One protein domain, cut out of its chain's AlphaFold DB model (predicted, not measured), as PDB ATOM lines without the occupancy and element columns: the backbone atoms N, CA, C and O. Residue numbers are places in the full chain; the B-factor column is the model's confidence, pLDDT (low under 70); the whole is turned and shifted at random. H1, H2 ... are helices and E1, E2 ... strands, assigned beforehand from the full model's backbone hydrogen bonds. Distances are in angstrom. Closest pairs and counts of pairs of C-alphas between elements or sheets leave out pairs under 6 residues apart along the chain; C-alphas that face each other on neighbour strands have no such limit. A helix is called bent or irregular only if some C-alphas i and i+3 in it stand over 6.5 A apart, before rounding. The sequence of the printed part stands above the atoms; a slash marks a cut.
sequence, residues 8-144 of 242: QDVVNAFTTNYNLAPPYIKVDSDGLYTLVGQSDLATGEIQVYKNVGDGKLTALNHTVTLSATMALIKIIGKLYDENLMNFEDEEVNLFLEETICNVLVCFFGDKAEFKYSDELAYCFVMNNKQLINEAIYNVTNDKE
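AT A GLANCE: This is residues 8 to 144 of the 242 residues of an uncharacterized protein of Enterococcus plantarum (UniProt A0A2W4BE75). What does one see first? Five helices make the body: H2 and H3 fold into a hairpin, H5 crosses H2, and H1 and H4 run side by side, H1 meeting H5 and H4 meeting H3. The strand hairpin E1 and E2 sticks out as an arm, while E3 of a second strand hairpin, E3 and E4, packs on H4. What is it made of? The printed part has 137 residues with five named helices and four named strands, in the order H1 E1 E2 E3 E4 H2 H3 H4 H5; E1 - E2 and E3 - E4 are antiparallel sheets, and the class is mostly helix. It is compact, with a radius of gyration of the C-alphas of 15.7 A and spans of 53 by 37 by 23 A.

HOW THE PARTS SIT: How do the strands pair? E3, residues 47 to 49, and E4, residues 53 to 55, form an antiparallel hairpin, with N 49 and O 53 within hydrogen-bond range at 2.8 A. E1, residues 25 to 27, and E2, residues 33 to 35, form another, with N 26 and O 34 at 2.8 A. What comes near E3? The closest C-alphas of E3 and H4, residues 118 to 127, are those of Tyr 49 and Leu 120, 6.9 A. H3, residues 90 to 108, touches H4 with residues 100 to 104 alone, at a steep tilt of 44 degrees; the closest C-alphas are those of Ile 100 and Ala 121, 7.2 A. What touches H2, residues 62 to 81? H3 forms a helical hairpin with it, touching with residues 99 to 107 alone, at a shallow tilt of 18 degrees, opposite ways; Thr 65 and Cys 106 have the closest C-alphas, 4.9 A. H5, residues 129 to 144, touches H2 at a steep tilt of 58 degrees, closest at the C-alphas of Met 70 and Ala 135, 5.0 A. How does H1, residues 8 to 19, sit, and how are the helix backbones formed? H1 touches H4 with residues 9 to 14 alone, at a shallow tilt of 21 degrees, the same way, closest at the C-alphas of Val 10 and Tyr 122, 5.1 A. Its residues 14 to 18 alone touch residues 132 to 137 of H5, closest at the C-alphas of Asn 17 and Asn 133, 6.4 A. In H2, H3 and H4 every O i to N i+4 pair is within hydrogen-bond range, against 5 of 8 in H1 and 11 of 12 in H5.

IN THESE COORDINATES: How long are the helices? H2 measures 28.2 A from first to last C-alpha, H3 25.9 A, H5 22.5 A, H1 18.9 A and H4 14.0 A. H1 is irregular, with C-alphas 16 and 19 7.6 A apart. Where are the anchors? C-alpha 8 begins H1 at (-31.211, -32.157, -1.095), and C-alpha 144 ends H5 at (-35.037, -10.960, 15.505).

THE WHOLE: How large is it? The two C-alphas farthest apart, those of Asp 30 and Glu 90, are 52.8 A apart. Is anything cut, long or uncertain? The printed part has no cut, and the link from E2 to E3, 11 residues, is long. The mean pLDDT of the printed part is 77.0, and it is under 70 at residues 16 to 46, 50 to 51 and 140 to 144.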
ATOM      1  N   GLN A   8     -30.033 -32.577  -1.843       93.44
ATOM      2  CA  GLN A   8     -31.211 -32.157  -1.095       93.44
ATOM      3  C   GLN A   8     -31.166 -32.654   0.356       93.44
ATOM      4  O   GLN A   8     -31.484 -31.889   1.262       93.44
ATOM      5  N   ASP A   9     -30.727 -33.893   0.605       92.75
ATOM      6  CA  ASP A   9     -30.540 -34.396   1.972       92.75
ATOM      7  C   ASP A   9     -29.503 -33.559   2.744       92.75
ATOM      8  O   ASP A   9     -29.714 -33.267   3.921       92.75
ATOM      9  N   VAL A  10     -28.415 -33.133   2.087       92.00
ATOM     10  CA  VAL A  10     -27.373 -32.273   2.679       92.00
ATOM     11  C   VAL A  10     -27.921 -30.884   3.016       92.00
ATOM     12  O   VAL A  10     -27.789 -30.431   4.152       92.00
ATOM     13  N   VAL A  11     -28.572 -30.216   2.059       92.06
ATOM     14  CA  VAL A  11     -29.182 -28.887   2.254       92.06
ATOM     15  C   VAL A  11     -30.238 -28.926   3.357       92.06
ATOM     16  O   VAL A  11     -30.254 -28.060   4.237       92.06
ATOM     17  N   ASN A  12     -31.072 -29.968   3.370       89.25
ATOM     18  CA  ASN A  12     -32.029 -30.189   4.445       89.25
ATOM     19  C   ASN A  12     -31.301 -30.356   5.782       89.25
ATOM     20  O   ASN A  12     -31.690 -29.732   6.761       89.25
ATOM     21  N   ALA A  13     -30.215 -31.126   5.853       86.81
ATOM     22  CA  ALA A  13     -29.475 -31.308   7.100       86.81
ATOM     23  C   ALA A  13     -28.900 -29.984   7.658       86.81
ATOM     24  O   ALA A  13     -28.930 -29.781   8.872       86.81
ATOM     25  N   PHE A  14     -28.456 -29.056   6.799       85.81
ATOM     26  CA  PHE A  14     -27.992 -27.720   7.211       85.81
ATOM     27  C   PHE A  14     -29.109 -26.794   7.722       85.81
ATOM     28  O   PHE A  14     -28.827 -25.842   8.444       85.81
ATOM     29  N   THR A  15     -30.366 -27.048   7.353       77.94
ATOM     30  CA  THR A  15     -31.495 -26.128   7.597       77.94
ATOM     31  C   THR A  15     -32.580 -26.684   8.523       77.94
ATOM     32  O   THR A  15     -33.348 -25.921   9.103       77.94
ATOM     33  N   THR A  16     -32.642 -28.003   8.719       69.88
ATOM     34  CA  THR A  16     -33.746 -28.676   9.434       69.88
ATOM     35  C   THR A  16     -33.614 -28.605  10.961       69.88
ATOM     36  O   THR A  16     -34.582 -28.863  11.675       69.88
ATOM     37  N   ASN A  17     -32.465 -28.201  11.515       57.94
ATOM     38  CA  ASN A  17     -32.249 -28.241  12.970       57.94
ATOM     39  C   ASN A  17     -32.883 -27.076  13.766       57.94
ATOM     40  O   ASN A  17     -32.652 -26.953  14.966       57.94
ATOM     41  N   TYR A  18     -33.743 -26.262  13.145       46.16
ATOM     42  CA  TYR A  18     -34.314 -25.055  13.759       46.16
ATOM     43  C   TYR A  18     -35.217 -25.306  14.983       46.16
ATOM     44  O   TYR A  18     -35.238 -24.504  15.908       46.16
ATOM     45  N   ASN A  19     -35.921 -26.441  15.040       42.19
ATOM     46  CA  ASN A  19     -36.888 -26.728  16.115       42.19
ATOM     47  C   ASN A  19     -36.355 -27.675  17.212       42.19
ATOM     48  O   ASN A  19     -37.093 -28.022  18.132       42.19
ATOM     49  N   LEU A  20     -35.096 -28.120  17.112       42.34
ATOM     50  CA  LEU A  20     -34.459 -29.082  18.031       42.34
ATOM     51  C   LEU A  20     -33.105 -28.607  18.572       42.34
ATOM     52  O   LEU A  20     -32.421 -29.384  19.235       42.34
ATOM     53  N   ALA A  21     -32.714 -27.364  18.297       46.44
ATOM     54  CA  ALA A  21     -31.542 -26.725  18.873       46.44
ATOM     55  C   ALA A  21     -31.975 -25.916  20.111       46.44
ATOM     56  O   ALA A  21     -32.235 -24.719  19.990       46.44
ATOM     57  N   PRO A  22     -32.143 -26.535  21.299       44.97
ATOM     58  CA  PRO A  22     -32.331 -25.762  22.518       44.97
ATOM     59  C   PRO A  22     -31.125 -24.836  22.718       44.97
ATOM     60  O   PRO A  22     -30.053 -25.098  22.158       44.97
ATOM     61  N   PRO A  23     -31.259 -23.781  23.544       49.09
ATOM     62  CA  PRO A  23     -30.089 -23.080  24.047       49.09
ATOM     63  C   PRO A  23     -29.069 -24.120  24.519       49.09
ATOM     64  O   PRO A  23     -29.445 -25.105  25.162       49.09
ATOM     65  N   TYR A  24     -27.795 -23.888  24.187       50.69
ATOM     66  CA  TYR A  24     -26.627 -24.689  24.589       50.69
ATOM     67  C   TYR A  24     -26.709 -25.200  26.031       50.69
ATOM     68  O   TYR A  24     -26.160 -26.245  26.372       50.69
ATOM     69  N   ILE A  25     -27.420 -24.447  26.864       47.09
ATOM     70  CA  ILE A  25     -27.761 -24.748  28.230       47.09
ATOM     71  C   ILE A  25     -29.292 -24.750  28.371       47.09
ATOM     72  O   ILE A  25     -29.943 -23.713  28.239       47.09
ATOM     73  N   LYS A  26     -29.873 -25.905  28.696       48.84
ATOM     74  CA  LYS A  26     -31.260 -26.017  29.153       48.84
ATOM     75  C   LYS A  26     -31.312 -25.763  30.653       48.84
ATOM     76  O   LYS A  26     -30.525 -26.333  31.398       48.84
ATOM     77  N   VAL A  27     -32.264 -24.952  31.099       45.44
ATOM     78  CA  VAL A  27     -32.599 -24.848  32.524       45.44
ATOM     79  C   VAL A  27     -33.689 -25.871  32.820       45.44
ATOM     80  O   VAL A  27     -34.788 -25.787  32.267       45.44
ATOM     81  N   ASP A  28     -33.379 -26.873  33.634       56.00
ATOM     82  CA  ASP A  28     -34.369 -27.833  34.114       56.00
ATOM     83  C   ASP A  28     -35.304 -27.181  35.148       56.00
ATOM     84  O   ASP A  28     -35.024 -26.102  35.672       56.00
ATOM     85  N   SER A  29     -36.432 -27.833  35.456       58.59
ATOM     86  CA  SER A  29     -37.456 -27.329  36.396       58.59
ATOM     87  C   SER A  29     -36.908 -26.952  37.774       58.59
ATOM     88  O   SER A  29     -37.514 -26.155  38.486       58.59
ATOM     89  N   ASP A  30     -35.751 -27.506  38.123       62.97
ATOM     90  CA  ASP A  30     -35.093 -27.344  39.414       62.97
ATOM     91  C   ASP A  30     -34.035 -26.221  39.392       62.97
ATOM     92  O   ASP A  30     -33.294 -26.039  40.356       62.97
ATOM     93  N   GLY A  31     -33.939 -25.468  38.288       46.22
ATOM     94  CA  GLY A  31     -32.958 -24.393  38.098       46.22
ATOM     95  C   GLY A  31     -31.549 -24.882  37.749       46.22
ATOM     96  O   GLY A  31     -30.610 -24.087  37.747       46.22
ATOM     97  N   LEU A  32     -31.384 -26.179  37.466       44.19
ATOM     98  CA  LEU A  32     -30.116 -26.757  37.026       44.19
ATOM     99  C   LEU A  32     -29.880 -26.474  35.544       44.19
ATOM    100  O   LEU A  32     -30.776 -26.624  34.719       44.19
ATOM    101  N   TYR A  33     -28.652 -26.086  35.226       43.09
ATOM    102  CA  TYR A  33     -28.196 -25.813  33.873       43.09
ATOM    103  C   TYR A  33     -27.590 -27.093  33.277       43.09
ATOM    104  O   TYR A  33     -26.552 -27.566  33.738       43.09
ATOM    105  N   THR A  34     -28.233 -27.647  32.253       43.44
ATOM    106  CA  THR A  34     -27.818 -28.867  31.555       43.44
ATOM    107  C   THR A  34     -27.320 -28.503  30.163       43.44
ATOM    108  O   THR A  34     -28.057 -27.911  29.378       43.44
ATOM    109  N   LEU A  35     -26.075 -28.861  29.838       48.69
ATOM    110  CA  LEU A  35     -25.548 -28.710  28.481       48.69
ATOM    111  C   LEU A  35     -26.290 -29.663  27.540       48.69
ATOM    112  O   LEU A  35     -26.302 -30.873  27.772       48.69
ATOM    113  N   VAL A  36     -26.909 -29.129  26.487       49.88
ATOM    114  CA  VAL A  36     -27.626 -29.937  25.495       49.88
ATOM    115  C   VAL A  36     -26.869 -29.893  24.174       49.88
ATOM    116  O   VAL A  36     -26.926 -28.910  23.444       49.88
ATOM    117  N   GLY A  37     -26.149 -30.972  23.864       48.50
ATOM    118  CA  GLY A  37     -25.401 -31.114  22.617       48.50
ATOM    119  C   GLY A  37     -24.921 -32.548  22.384       48.50
ATOM    120  O   GLY A  37     -24.728 -33.310  23.332       48.50
ATOM    121  N   GLN A  38     -24.745 -32.922  21.115       46.56
ATOM    122  CA  GLN A  38     -23.933 -34.081  20.738       46.56
ATOM    123  C   GLN A  38     -22.510 -33.569  20.513       46.56
ATOM    124  O   GLN A  38     -22.284 -32.779  19.604       46.56
ATOM    125  N   SER A  39     -21.602 -33.973  21.398       48.16
ATOM    126  CA  SER A  39     -20.180 -33.633  21.353       48.16
ATOM    127  C   SER A  39     -19.432 -34.682  20.533       48.16
ATOM    128  O   SER A  39     -19.720 -35.875  20.689       48.16
ATOM    129  N   ASP A  40     -18.426 -34.262  19.762       45.69
ATOM    130  CA  ASP A  40     -17.580 -35.145  18.946       45.69
ATOM    131  C   ASP A  40     -16.923 -36.274  19.752       45.69
ATOM    132  O   ASP A  40     -16.617 -37.326  19.206       45.69
ATOM    133  N   LEU A  41     -16.778 -36.080  21.067       48.47
ATOM    134  CA  LEU A  41     -16.185 -37.024  22.014       48.47
ATOM    135  C   LEU A  41     -17.135 -37.449  23.142       48.47
ATOM    136  O   LEU A  41     -16.684 -38.001  24.143       48.47
ATOM    137  N   ALA A  42     -18.456 -37.262  23.006       46.50
ATOM    138  CA  ALA A  42     -19.399 -37.777  24.013       46.50
ATOM    139  C   ALA A  42     -19.300 -39.312  24.169       46.50
ATOM    140  O   ALA A  42     -19.683 -39.863  25.200       46.50
ATOM    141  N   THR A  43     -18.757 -39.987  23.152       49.94
ATOM    142  CA  THR A  43     -18.513 -41.430  23.087       49.94
ATOM    143  C   THR A  43     -17.060 -41.832  23.373       49.94
ATOM    144  O   THR A  43     -16.803 -43.019  23.548       49.94
ATOM    145  N   GLY A  44     -16.114 -40.885  23.446       49.38
ATOM    146  CA  GLY A  44     -14.685 -41.168  23.638       49.38
ATOM    147  C   GLY A  44     -13.917 -41.633  22.389       49.38
ATOM    148  O   GLY A  44     -12.754 -42.005  22.518       49.38
ATOM    149  N   GLU A  45     -14.526 -41.595  21.200       55.56
ATOM    150  CA  GLU A  45     -13.895 -41.986  19.928       55.56
ATOM    151  C   GLU A  45     -13.781 -40.790  18.973       55.56
ATOM    152  O   GLU A  45     -14.699 -39.977  18.885       55.56
ATOM    153  N   ILE A  46     -12.661 -40.683  18.252       63.53
ATOM    154  CA  ILE A  46     -12.479 -39.668  17.206       63.53
ATOM    155  C   ILE A  46     -13.403 -40.004  16.032       63.53
ATOM    156  O   ILE A  46     -13.467 -41.150  15.584       63.53
ATOM    157  N   GLN A  47     -14.121 -39.004  15.524       71.50
ATOM    158  CA  GLN A  47     -14.991 -39.188  14.370       71.50
ATOM    159  C   GLN A  47     -14.164 -39.419  13.103       71.50
ATOM    160  O   GLN A  47     -13.327 -38.596  12.724       71.50
ATOM    161  N   VAL A  48     -14.456 -40.526  12.422       71.75
ATOM    162  CA  VAL A  48     -13.797 -40.901  11.171       71.75
ATOM    163  C   VAL A  48     -14.659 -40.472   9.991       71.75
ATOM    164  O   VAL A  48     -15.784 -40.944   9.804       71.75
ATOM    165  N   TYR A  49     -14.105 -39.605   9.156       78.69
ATOM    166  CA  TYR A  49     -14.712 -39.150   7.916       78.69
ATOM    167  C   TYR A  49     -14.187 -39.988   6.754       78.69
ATOM    168  O   TYR A  49     -12.982 -40.086   6.508       78.69
ATOM    169  N   LYS A  50     -15.107 -40.624   6.025       66.12
ATOM    170  CA  LYS A  50     -14.788 -41.489   4.882       66.12
ATOM    171  C   LYS A  50     -13.884 -40.743   3.889       66.12
ATOM    172  O   LYS A  50     -14.234 -39.661   3.433       66.12
ATOM    173  N   ASN A  51     -12.746 -41.349   3.538       66.06
ATOM    174  CA  ASN A  51     -11.724 -40.817   2.619       66.06
ATOM    175  C   ASN A  51     -10.953 -39.564   3.087       66.06
ATOM    176  O   ASN A  51     -10.183 -39.032   2.294       66.06
ATOM    177  N   VAL A  52     -11.130 -39.120   4.335       75.44
ATOM    178  CA  VAL A  52     -10.369 -38.004   4.941       75.44
ATOM    179  C   VAL A  52      -9.598 -38.483   6.176       75.44
ATOM    180  O   VAL A  52      -8.447 -38.115   6.371       75.44
ATOM    181  N   GLY A  53     -10.196 -39.384   6.963       72.19
ATOM    182  CA  GLY A  53      -9.627 -39.890   8.210       72.19
ATOM    183  C   GLY A  53     -10.201 -39.168   9.426       72.19
ATOM    184  O   GLY A  53     -11.395 -38.869   9.466       72.19
ATOM    185  N   ASP A  54      -9.355 -38.926  10.417       74.06
ATOM    186  CA  ASP A  54      -9.732 -38.346  11.704       74.06
ATOM    187  C   ASP A  54      -9.953 -36.831  11.588       74.06
ATOM    188  O   ASP A  54      -9.061 -36.098  11.161       74.06
ATOM    189  N   GLY A  55     -11.129 -36.350  12.000       77.88
ATOM    190  CA  GLY A  55     -11.460 -34.921  12.024       77.88
ATOM    191  C   GLY A  55     -12.000 -34.492  13.386       77.88
ATOM    192  O   GLY A  55     -12.732 -35.241  14.030       77.88
ATOM    193  N   LYS A  56     -11.646 -33.280  13.828       81.31
ATOM    194  CA  LYS A  56     -12.125 -32.705  15.094       81.31
ATOM    195  C   LYS A  56     -12.426 -31.216  14.967       81.31
ATOM    196  O   LYS A  56     -11.653 -30.470  14.362       81.31
ATOM    197  N   LEU A  57     -13.505 -30.778  15.612       84.25
ATOM    198  CA  LEU A  57     -13.793 -29.362  15.803       84.25
ATOM    199  C   LEU A  57     -12.985 -28.838  16.993       84.25
ATOM    200  O   LEU A  57     -13.295 -29.153  18.140       84.25
ATOM    201  N   THR A  58     -11.947 -28.050  16.741       86.88
ATOM    202  CA  THR A  58     -11.073 -27.445  17.758       86.88
ATOM    203  C   THR A  58     -11.305 -25.946  17.857       86.88
ATOM    204  O   THR A  58     -11.950 -25.350  17.000       86.88
ATOM    205  N   ALA A  59     -10.728 -25.295  18.867       83.50
ATOM    206  CA  ALA A  59     -10.744 -23.832  18.931       83.50
ATOM    207  C   ALA A  59     -10.015 -23.178  17.737       83.50
ATOM    208  O   ALA A  59     -10.279 -22.028  17.410       83.50
ATOM    209  N   LEU A  60      -9.096 -23.893  17.071       86.75
ATOM    210  CA  LEU A  60      -8.388 -23.372  15.901       86.75
ATOM    211  C   LEU A  60      -9.300 -23.246  14.673       86.75
ATOM    212  O   LEU A  60      -9.171 -22.278  13.924       86.75
ATOM    213  N   ASN A  61     -10.183 -24.224  14.445       87.06
ATOM    214  CA  ASN A  61     -11.038 -24.271  13.255       87.06
ATOM    215  C   ASN A  61     -12.510 -23.914  13.536       87.06
ATOM    216  O   ASN A  61     -13.261 -23.701  12.583       87.06
ATOM    217  N   HIS A  62     -12.933 -23.792  14.800       87.50
ATOM    218  CA  HIS A  62     -14.331 -23.527  15.163       87.50
ATOM    219  C   HIS A  62     -14.862 -22.235  14.541       87.50
ATOM    220  O   HIS A  62     -15.759 -22.308  13.703       87.50
ATOM    221  N   THR A  63     -14.280 -21.076  14.861       85.44
ATOM    222  CA  THR A  63     -14.804 -19.778  14.396       85.44
ATOM    223  C   THR A  63     -14.868 -19.659  12.874       85.44
ATOM    224  O   THR A  63     -15.850 -19.148  12.325       85.44
ATOM    225  N   VAL A  64     -13.842 -20.140  12.165       88.88
ATOM    226  CA  VAL A  64     -13.813 -20.082  10.696       88.88
ATOM    227  C   VAL A  64     -14.866 -21.005  10.084       88.88
ATOM    228  O   VAL A  64     -15.581 -20.594   9.169       88.88
ATOM    229  N   THR A  65     -15.042 -22.209  10.638       91.06
ATOM    230  CA  THR A  65     -16.060 -23.160  10.169       91.06
ATOM    231  C   THR A  65     -17.468 -22.670  10.497       91.06
ATOM    232  O   THR A  65     -18.364 -22.768   9.658       91.06
ATOM    233  N   LEU A  66     -17.671 -22.087  11.681       87.56
ATOM    234  CA  LEU A  66     -18.941 -21.495  12.095       87.56
ATOM    235  C   LEU A  66     -19.342 -20.366  11.144       87.56
ATOM    236  O   LEU A  66     -20.454 -20.366  10.620       87.56
ATOM    237  N   SER A  67     -18.417 -19.446  10.866       87.75
ATOM    238  CA  SER A  67     -18.655 -18.302   9.979       87.75
ATOM    239  C   SER A  67     -19.026 -18.749   8.562       87.75
ATOM    240  O   SER A  67     -20.000 -18.256   7.986       87.75
ATOM    241  N   ALA A  68     -18.301 -19.729   8.012       91.06
ATOM    242  CA  ALA A  68     -18.610 -20.310   6.708       91.06
ATOM    243  C   ALA A  68     -19.979 -21.016   6.703       91.06
ATOM    244  O   ALA A  68     -20.757 -20.864   5.759       91.06
ATOM    245  N   THR A  69     -20.313 -21.733   7.780       91.38
ATOM    246  CA  THR A  69     -21.609 -22.412   7.938       91.38
ATOM    247  C   THR A  69     -22.762 -21.408   7.998       91.38
ATOM    248  O   THR A  69     -23.773 -21.586   7.319       91.38
ATOM    249  N   MET A  70     -22.613 -20.314   8.751       87.75
ATOM    250  CA  MET A  70     -23.607 -19.235   8.806       87.75
ATOM    251  C   MET A  70     -23.832 -18.604   7.430       87.75
ATOM    252  O   MET A  70     -24.978 -18.369   7.041       87.75
ATOM    253  N   ALA A  71     -22.758 -18.352   6.674       89.44
ATOM    254  CA  ALA A  71     -22.853 -17.828   5.315       89.44
ATOM    255  C   ALA A  71     -23.609 -18.791   4.384       89.44
ATOM    256  O   ALA A  71     -24.530 -18.361   3.687       89.44
ATOM    257  N   LEU A  72     -23.294 -20.092   4.430       93.06
ATOM    258  CA  LEU A  72     -24.006 -21.130   3.678       93.06
ATOM    259  C   LEU A  72     -25.505 -21.157   4.018       93.06
ATOM    260  O   LEU A  72     -26.334 -21.169   3.112       93.06
ATOM    261  N   ILE A  73     -25.870 -21.110   5.303       89.62
ATOM    262  CA  ILE A  73     -27.280 -21.096   5.728       89.62
ATOM    263  C   ILE A  73     -27.999 -19.845   5.203       89.62
ATOM    264  O   ILE A  73     -29.125 -19.950   4.712       89.62
ATOM    265  N   LYS A  74     -27.361 -18.665   5.257       87.12
ATOM    266  CA  LYS A  74     -27.923 -17.419   4.697       87.12
ATOM    267  C   LYS A  74     -28.127 -17.530   3.179       87.12
ATOM    268  O   LYS A  74     -29.172 -17.110   2.685       87.12
ATOM    269  N   ILE A  75     -27.177 -18.130   2.456       91.69
ATOM    270  CA  ILE A  75     -27.279 -18.388   1.009       91.69
ATOM    271  C   ILE A  75     -28.447 -19.330   0.704       91.69
ATOM    272  O   ILE A  75     -29.291 -18.995  -0.123       91.69
ATOM    273  N   ILE A  76     -28.535 -20.469   1.399       91.19
ATOM    274  CA  ILE A  76     -29.631 -21.433   1.234       91.19
ATOM    275  C   ILE A  76     -30.980 -20.755   1.499       91.19
ATOM    276  O   ILE A  76     -31.902 -20.892   0.698       91.19
ATOM    277  N   GLY A  77     -31.088 -19.991   2.590       88.00
ATOM    278  CA  GLY A  77     -32.298 -19.239   2.924       88.00
ATOM    279  C   GLY A  77     -32.701 -18.267   1.815       88.00
ATOM    280  O   GLY A  77     -33.846 -18.283   1.380       88.00
ATOM    281  N   LYS A  78     -31.747 -17.495   1.284       88.81
ATOM    282  CA  LYS A  78     -31.998 -16.551   0.189       88.81
ATOM    283  C   LYS A  78     -32.438 -17.244  -1.106       88.81
ATOM    284  O   LYS A  78     -33.349 -16.763  -1.769       88.81
ATOM    285  N   LEU A  79     -31.833 -18.384  -1.448       90.94
ATOM    286  CA  LEU A  79     -32.242 -19.188  -2.606       90.94
ATOM    287  C   LEU A  79     -33.684 -19.699  -2.470       90.94
ATOM    288  O   LEU A  79     -34.411 -19.733  -3.462       90.94
ATOM    289  N   TYR A  80     -34.111 -20.073  -1.259       90.19
ATOM    290  CA  TYR A  80     -35.511 -20.412  -0.995       90.19
ATOM    291  C   TYR A  80     -36.429 -19.188  -1.099       90.19
ATOM    292  O   TYR A  80     -37.443 -19.264  -1.790       90.19
ATOM    293  N   ASP A  81     -36.065 -18.066  -0.473       88.44
ATOM    294  CA  ASP A  81     -36.872 -16.835  -0.465       88.44
ATOM    295  C   ASP A  81     -37.094 -16.275  -1.884       88.44
ATOM    296  O   ASP A  81     -38.173 -15.773  -2.205       88.44
ATOM    297  N   GLU A  82     -36.095 -16.402  -2.762       92.81
ATOM    298  CA  GLU A  82     -36.152 -15.949  -4.158       92.81
ATOM    299  C   GLU A  82     -36.718 -17.008  -5.131       92.81
ATOM    300  O   GLU A  82     -36.814 -16.747  -6.328       92.81
ATOM    301  N   ASN A  83     -37.144 -18.183  -4.644       91.12
ATOM    302  CA  ASN A  83     -37.583 -19.334  -5.458       91.12
ATOM    303  C   ASN A  83     -36.541 -19.801  -6.498       91.12
ATOM    304  O   ASN A  83     -36.898 -20.285  -7.573       91.12
ATOM    305  N   LEU A  84     -35.254 -19.666  -6.177       91.81
ATOM    306  CA  LEU A  84     -34.127 -20.084  -7.019       91.81
ATOM    307  C   LEU A  84     -33.598 -21.482  -6.660       91.81
ATOM    308  O   LEU A  84     -32.750 -22.024  -7.363       91.81
ATOM    309  N   MET A  85     -34.077 -22.081  -5.564       92.75
ATOM    310  CA  MET A  85     -33.663 -23.420  -5.146       92.75
ATOM    311  C   MET A  85     -34.236 -24.503  -6.074       92.75
ATOM    312  O   MET A  85     -35.380 -24.931  -5.909       92.75
ATOM    313  N   ASN A  86     -33.420 -24.982  -7.015       92.31
ATOM    314  CA  ASN A  86     -33.758 -26.083  -7.916       92.31
ATOM    315  C   ASN A  86     -32.637 -27.134  -7.964       92.31
ATOM    316  O   ASN A  86     -31.553 -26.869  -8.470       92.31
ATOM    317  N   PHE A  87     -32.915 -28.348  -7.481       92.56
ATOM    318  CA  PHE A  87     -31.951 -29.458  -7.487       92.56
ATOM    319  C   PHE A  87     -31.827 -30.168  -8.844       92.56
ATOM    320  O   PHE A  87     -30.958 -31.021  -8.996       92.56
ATOM    321  N   GLU A  88     -32.668 -29.840  -9.827       93.31
ATOM    322  CA  GLU A  88     -32.516 -30.310 -11.212       93.31
ATOM    323  C   GLU A  88     -31.595 -29.394 -12.036       93.31
ATOM    324  O   GLU A  88     -31.140 -29.785 -13.109       93.31
ATOM    325  N   ASP A  89     -31.304 -28.188 -11.535       95.06
ATOM    326  CA  ASP A  89     -30.434 -27.213 -12.190       95.06
ATOM    327  C   ASP A  89     -28.958 -27.488 -11.857       95.06
ATOM    328  O   ASP A  89     -28.549 -27.525 -10.692       95.06
ATOM    329  N   GLU A  90     -28.141 -27.712 -12.886       94.25
ATOM    330  CA  GLU A  90     -26.712 -27.996 -12.737       94.25
ATOM    331  C   GLU A  90     -25.944 -26.799 -12.157       94.25
ATOM    332  O   GLU A  90     -25.053 -26.994 -11.331       94.25
ATOM    333  N   GLU A  91     -26.313 -25.565 -12.513       94.25
ATOM    334  CA  GLU A  91     -25.638 -24.358 -12.029       94.25
ATOM    335  C   GLU A  91     -25.877 -24.168 -10.528       94.25
ATOM    336  O   GLU A  91     -24.936 -23.937  -9.765       94.25
ATOM    337  N   VAL A  92     -27.121 -24.369 -10.079       93.56
ATOM    338  CA  VAL A  92     -27.475 -24.328  -8.652       93.56
ATOM    339  C   VAL A  92     -26.746 -25.430  -7.881       93.56
ATOM    340  O   VAL A  92     -26.205 -25.176  -6.803       93.56
ATOM    341  N   ASN A  93     -26.677 -26.644  -8.431       93.50
ATOM    342  CA  ASN A  93     -25.974 -27.757  -7.792       93.50
ATOM    343  C   ASN A  93     -24.463 -27.513  -7.669       93.50
ATOM    344  O   ASN A  93     -23.896 -27.791  -6.608       93.50
ATOM    345  N   LEU A  94     -23.821 -26.981  -8.714       94.19
ATOM    346  CA  LEU A  94     -22.399 -26.623  -8.703       94.19
ATOM    347  C   LEU A  94     -22.114 -25.495  -7.705       94.19
ATOM    348  O   LEU A  94     -21.161 -25.580  -6.930       94.19
ATOM    349  N   PHE A  95     -22.970 -24.474  -7.665       95.12
ATOM    350  CA  PHE A  95     -22.848 -23.373  -6.713       95.12
ATOM    351  C   PHE A  95     -22.991 -23.843  -5.255       95.12
ATOM    352  O   PHE A  95     -22.193 -23.473  -4.386       95.12
ATOM    353  N   LEU A  96     -23.976 -24.704  -4.970       95.00
ATOM    354  CA  LEU A  96     -24.145 -25.309  -3.646       95.00
ATOM    355  C   LEU A  96     -22.960 -26.204  -3.279       95.00
ATOM    356  O   LEU A  96     -22.496 -26.164  -2.143       95.00
ATOM    357  N   GLU A  97     -22.451 -26.994  -4.224       94.88
ATOM    358  CA  GLU A  97     -21.259 -27.818  -4.026       94.88
ATOM    359  C   GLU A  97     -20.046 -26.987  -3.622       94.88
ATOM    360  O   GLU A  97     -19.402 -27.301  -2.621       94.88
ATOM    361  N   GLU A  98     -19.759 -25.912  -4.353       94.25
ATOM    362  CA  GLU A  98     -18.647 -25.019  -4.042       94.25
ATOM    363  C   GLU A  98     -18.818 -24.380  -2.659       94.25
ATOM    364  O   GLU A  98     -17.893 -24.390  -1.844       94.25
ATOM    365  N   THR A  99     -20.028 -23.908  -2.354       94.19
ATOM    366  CA  THR A  99     -20.329 -23.267  -1.069       94.19
ATOM    367  C   THR A  99     -20.186 -24.246   0.100       94.19
ATOM    368  O   THR A  99     -19.577 -23.913   1.115       94.19
ATOM    369  N   ILE A 100     -20.687 -25.479  -0.036       95.19
ATOM    370  CA  ILE A 100     -20.532 -26.526   0.984       95.19
ATOM    371  C   ILE A 100     -19.063 -26.943   1.095       95.19
ATOM    372  O   ILE A 100     -18.553 -27.107   2.201       95.19
ATOM    373  N   CYS A 101     -18.355 -27.084  -0.027       93.56
ATOM    374  CA  CYS A 101     -16.937 -27.425  -0.032       93.56
ATOM    375  C   CYS A 101     -16.111 -26.395   0.747       93.56
ATOM    376  O   CYS A 101     -15.204 -26.793   1.470       93.56
ATOM    377  N   ASN A 102     -16.439 -25.103   0.664       93.00
ATOM    378  CA  ASN A 102     -15.763 -24.062   1.442       93.00
ATOM    379  C   ASN A 102     -15.927 -24.266   2.956       93.00
ATOM    380  O   ASN A 102     -14.967 -24.083   3.699       93.00
ATOM    381  N   VAL A 103     -17.100 -24.715   3.418       93.75
ATOM    382  CA  VAL A 103     -17.306 -25.084   4.831       93.75
ATOM    383  C   VAL A 103     -16.410 -26.258   5.223       93.75
ATOM    384  O   VAL A 103     -15.757 -26.218   6.263       93.75
ATOM    385  N   LEU A 104     -16.339 -27.287   4.372       92.69
ATOM    386  CA  LEU A 104     -15.503 -28.462   4.626       92.69
ATOM    387  C   LEU A 104     -14.006 -28.115   4.651       92.69
ATOM    388  O   LEU A 104     -13.288 -28.659   5.480       92.69
ATOM    389  N   VAL A 105     -13.546 -27.181   3.811       91.94
ATOM    390  CA  VAL A 105     -12.174 -26.639   3.850       91.94
ATOM    391  C   VAL A 105     -11.912 -25.951   5.192       91.94
ATOM    392  O   VAL A 105     -10.918 -26.225   5.851       91.94
ATOM    393  N   CYS A 106     -12.827 -25.111   5.680       90.94
ATOM    394  CA  CYS A 106     -12.643 -24.485   6.992       90.94
ATOM    395  C   CYS A 106     -12.521 -25.505   8.138       90.94
ATOM    396  O   CYS A 106     -11.786 -25.248   9.091       90.94
ATOM    397  N   PHE A 107     -13.202 -26.650   8.032       90.00
ATOM    398  CA  PHE A 107     -13.170 -27.704   9.045       90.00
ATOM    399  C   PHE A 107     -11.939 -28.613   8.941       90.00
ATOM    400  O   PHE A 107     -11.209 -28.776   9.920       90.00
ATOM    401  N   PHE A 108     -11.729 -29.223   7.770       87.50
ATOM    402  CA  PHE A 108     -10.689 -30.228   7.549       87.50
ATOM    403  C   PHE A 108      -9.314 -29.617   7.286       87.50
ATOM    404  O   PHE A 108      -8.321 -30.262   7.589       87.50
ATOM    405  N   GLY A 109      -9.248 -28.384   6.781       83.44
ATOM    406  CA  GLY A 109      -8.010 -27.770   6.319       83.44
ATOM    407  C   GLY A 109      -8.004 -27.604   4.803       83.44
ATOM    408  O   GLY A 109      -8.931 -27.055   4.217       83.44
ATOM    409  N   ASP A 110      -6.937 -28.016   4.130       75.31
ATOM    410  CA  ASP A 110      -6.806 -27.748   2.696       75.31
ATOM    411  C   ASP A 110      -7.787 -28.601   1.862       75.31
ATOM    412  O   ASP A 110      -8.023 -29.780   2.124       75.31
ATOM    413  N   LYS A 111      -8.319 -28.024   0.780       73.94
ATOM    414  CA  LYS A 111      -9.129 -28.725  -0.227       73.94
ATOM    415  C   LYS A 111      -8.370 -29.889  -0.873       73.94
ATOM    416  O   LYS A 111      -8.996 -30.814  -1.380       73.94
ATOM    417  N   ALA A 112      -7.037 -29.857  -0.869       73.06
ATOM    418  CA  ALA A 112      -6.211 -30.969  -1.341       73.06
ATOM    419  C   ALA A 112      -6.353 -32.249  -0.490       73.06
ATOM    420  O   ALA A 112      -6.010 -33.333  -0.962       73.06
ATOM    421  N   GLU A 113      -6.857 -32.137   0.740       72.69
ATOM    422  CA  GLU A 113      -6.921 -33.240   1.703       72.69
ATOM    423  C   GLU A 113      -8.185 -34.095   1.559       72.69
ATOM    424  O   GLU A 113      -8.260 -35.184   2.127       72.69
ATOM    425  N   PHE A 114      -9.171 -33.657   0.768       81.81
ATOM    426  CA  PHE A 114     -10.406 -34.411   0.572       81.81
ATOM    427  C   PHE A 114     -11.039 -34.200  -0.804       81.81
ATOM    428  O   PHE A 114     -10.878 -33.178  -1.466       81.81
ATOM    429  N   LYS A 115     -11.839 -35.183  -1.227       85.69
ATOM    430  CA  LYS A 115     -12.718 -35.050  -2.390       85.69
ATOM    431  C   LYS A 115     -14.143 -34.804  -1.918       85.69
ATOM    432  O   LYS A 115     -14.674 -35.584  -1.126       85.69
ATOM    433  N   TYR A 116     -14.770 -33.754  -2.443       89.44
ATOM    434  CA  TYR A 116     -16.173 -33.478  -2.170       89.44
ATOM    435  C   TYR A 116     -17.065 -34.668  -2.563       89.44
ATOM    436  O   TYR A 116     -16.889 -35.286  -3.616       89.44
ATOM    437  N   SER A 117     -18.027 -34.976  -1.696       91.31
ATOM    438  CA  SER A 117     -19.167 -35.843  -1.986       91.31
ATOM    439  C   SER A 117     -20.332 -35.458  -1.077       91.31
ATOM    440  O   SER A 117     -20.110 -35.022   0.058       91.31
ATOM    441  N   ASP A 118     -21.564 -35.662  -1.544       92.12
ATOM    442  CA  ASP A 118     -22.762 -35.413  -0.733       92.12
ATOM    443  C   ASP A 118     -22.762 -36.284   0.539       92.12
ATOM    444  O   ASP A 118     -23.152 -35.820   1.607       92.12
ATOM    445  N   GLU A 119     -22.221 -37.509   0.469       90.19
ATOM    446  CA  GLU A 119     -22.010 -38.375   1.638       90.19
ATOM    447  C   GLU A 119     -21.086 -37.735   2.684       90.19
ATOM    448  O   GLU A 119     -21.418 -37.733   3.868       90.19
ATOM    449  N   LEU A 120     -19.937 -37.185   2.266       90.00
ATOM    450  CA  LEU A 120     -18.987 -36.530   3.172       90.00
ATOM    451  C   LEU A 120     -19.617 -35.298   3.823       90.00
ATOM    452  O   LEU A 120     -19.524 -35.134   5.038       90.00
ATOM    453  N   ALA A 121     -20.283 -34.460   3.026       91.31
ATOM    454  CA  ALA A 121     -20.967 -33.274   3.524       91.31
ATOM    455  C   ALA A 121     -22.080 -33.639   4.517       91.31
ATOM    456  O   ALA A 121     -22.184 -33.038   5.583       91.31
ATOM    457  N   TYR A 122     -22.873 -34.667   4.216       90.06
ATOM    458  CA  TYR A 122     -23.901 -35.158   5.125       90.06
ATOM    459  C   TYR A 122     -23.303 -35.703   6.425       90.06
ATOM    460  O   TYR A 122     -23.782 -35.366   7.507       90.06
ATOM    461  N   CYS A 123     -22.223 -36.489   6.343       86.81
ATOM    462  CA  CYS A 123     -21.508 -36.974   7.524       86.81
ATOM    463  C   CYS A 123     -20.985 -35.811   8.373       86.81
ATOM    464  O   CYS A 123     -21.176 -35.829   9.582       86.81
ATOM    465  N   PHE A 124     -20.403 -34.778   7.757       88.75
ATOM    466  CA  PHE A 124     -19.989 -33.553   8.448       88.75
ATOM    467  C   PHE A 124     -21.135 -32.926   9.241       88.75
ATOM    468  O   PHE A 124     -20.999 -32.730  10.447       88.75
ATOM    469  N   VAL A 125     -22.286 -32.679   8.614       87.19
ATOM    470  CA  VAL A 125     -23.437 -32.058   9.291       87.19
ATOM    471  C   VAL A 125     -23.950 -32.930  10.439       87.19
ATOM    472  O   VAL A 125     -24.235 -32.432  11.529       87.19
ATOM    473  N   MET A 126     -24.056 -34.241  10.215       81.56
ATOM    474  CA  MET A 126     -24.586 -35.180  11.206       81.56
ATOM    475  C   MET A 126     -23.649 -35.405  12.387       81.56
ATOM    476  O   MET A 126     -24.125 -35.670  13.493       81.56
ATOM    477  N   ASN A 127     -22.349 -35.285  12.157       79.88
ATOM    478  CA  ASN A 127     -21.334 -35.438  13.180       79.88
ATOM    479  C   ASN A 127     -21.093 -34.134  13.959       79.88
ATOM    480  O   ASN A 127     -20.855 -34.190  15.159       79.88
ATOM    481  N   ASN A 128     -21.267 -32.967  13.327       80.75
ATOM    482  CA  ASN A 128     -21.019 -31.648  13.925       80.75
ATOM    483  C   ASN A 128     -22.314 -30.882  14.238       80.75
ATOM    484  O   ASN A 128     -22.368 -29.658  14.107       80.75
ATOM    485  N   LYS A 129     -23.388 -31.563  14.658       77.62
ATOM    486  CA  LYS A 129     -24.702 -30.921  14.887       77.62
ATOM    487  C   LYS A 129     -24.643 -29.717  15.822       77.62
ATOM    488  O   LYS A 129     -25.412 -28.781  15.644       77.62
ATOM    489  N   GLN A 130     -23.740 -29.733  16.802       74.81
ATOM    490  CA  GLN A 130     -23.518 -28.606  17.706       74.81
ATOM    491  C   GLN A 130     -23.136 -27.327  16.941       74.81
ATOM    492  O   GLN A 130     -23.775 -26.294  17.128       74.81
ATOM    493  N   LEU A 131     -22.160 -27.416  16.036       81.38
ATOM    494  CA  LEU A 131     -21.735 -26.300  15.190       81.38
ATOM    495  C   LEU A 131     -22.879 -25.803  14.296       81.38
ATOM    496  O   LEU A 131     -23.091 -24.602  14.154       81.38
ATOM    497  N   ILE A 132     -23.635 -26.735  13.712       82.88
ATOM    498  CA  ILE A 132     -24.767 -26.417  12.834       82.88
ATOM    499  C   ILE A 132     -25.858 -25.676  13.613       82.88
ATOM    500  O   ILE A 132     -26.373 -24.662  13.149       82.88
ATOM    501  N   ASN A 133     -26.176 -26.142  14.819       76.06
ATOM    502  CA  ASN A 133     -27.153 -25.513  15.703       76.06
ATOM    503  C   ASN A 133     -26.722 -24.104  16.124       76.06
ATOM    504  O   ASN A 133     -27.541 -23.189  16.117       76.06
ATOM    505  N   GLU A 134     -25.441 -23.921  16.451       76.88
ATOM    506  CA  GLU A 134     -24.869 -22.611  16.773       76.88
ATOM    507  C   GLU A 134     -24.982 -21.641  15.592       76.88
ATOM    508  O   GLU A 134     -25.418 -20.501  15.760       76.88
ATOM    509  N   ALA A 135     -24.656 -22.103  14.383       81.06
ATOM    510  CA  ALA A 135     -24.774 -21.296  13.175       81.06
ATOM    511  C   ALA A 135     -26.225 -20.871  12.923       81.06
ATOM    512  O   ALA A 135     -26.491 -19.697  12.669       81.06
ATOM    513  N   ILE A 136     -27.167 -21.811  13.033       77.56
ATOM    514  CA  ILE A 136     -28.598 -21.547  12.879       77.56
ATOM    515  C   ILE A 136     -29.071 -20.509  13.907       77.56
ATOM    516  O   ILE A 136     -29.677 -19.519  13.508       77.56
ATOM    517  N   TYR A 137     -28.751 -20.700  15.193       74.19
ATOM    518  CA  TYR A 137     -29.137 -19.793  16.279       74.19
ATOM    519  C   TYR A 137     -28.648 -18.361  16.040       74.19
ATOM    520  O   TYR A 137     -29.421 -17.412  16.163       74.19
ATOM    521  N   ASN A 138     -27.385 -18.195  15.639       73.44
ATOM    522  CA  ASN A 138     -26.833 -16.877  15.330       73.44
ATOM    523  C   ASN A 138     -27.524 -16.247  14.110       73.44
ATOM    524  O   ASN A 138     -27.915 -15.085  14.154       73.44
ATOM    525  N   VAL A 139     -27.756 -17.019  13.040       74.06
ATOM    526  CA  VAL A 139     -28.455 -16.530  11.838       74.06
ATOM    527  C   VAL A 139     -29.892 -16.098  12.142       74.06
ATOM    528  O   VAL A 139     -30.412 -15.209  11.468       74.06
ATOM    529  N   THR A 140     -30.561 -16.720  13.110       68.88
ATOM    530  CA  THR A 140     -31.962 -16.415  13.425       68.88
ATOM    531  C   THR A 140     -32.123 -15.336  14.475       68.88
ATOM    532  O   THR A 140     -33.002 -14.496  14.316       68.88
ATOM    533  N   ASN A 141     -31.229 -15.265  15.461       63.66
ATOM    534  CA  ASN A 141     -31.155 -14.115  16.360       63.66
ATOM    535  C   ASN A 141     -30.854 -12.818  15.599       63.66
ATOM    536  O   ASN A 141     -31.482 -11.798  15.880       63.66
ATOM    537  N   ASP A 142     -29.983 -12.871  14.582       56.00
ATOM    538  CA  ASP A 142     -29.745 -11.748  13.659       56.00
ATOM    539  C   ASP A 142     -31.051 -11.255  12.998       56.00
ATOM    540  O   ASP A 142     -31.185 -10.074  12.679       56.00
ATOM    541  N   LYS A 143     -32.029 -12.143  12.763       55.41
ATOM    542  CA  LYS A 143     -33.324 -11.789  12.151       55.41
ATOM    543  C   LYS A 143     -34.320 -11.200  13.154       55.41
ATOM    544  O   LYS A 143     -35.241 -10.497  12.742       55.41
ATOM    545  N   GLU A 144     -34.164 -11.483  14.447       53.12
ATOM    546  CA  GLU A 144     -35.037 -10.960  15.505       53.12
ATOM    547  C   GLU A 144     -34.652  -9.537  15.946       53.12
ATOM    548  O   GLU A 144     -35.506  -8.809  16.466       53.12
TER     549      GLU A 144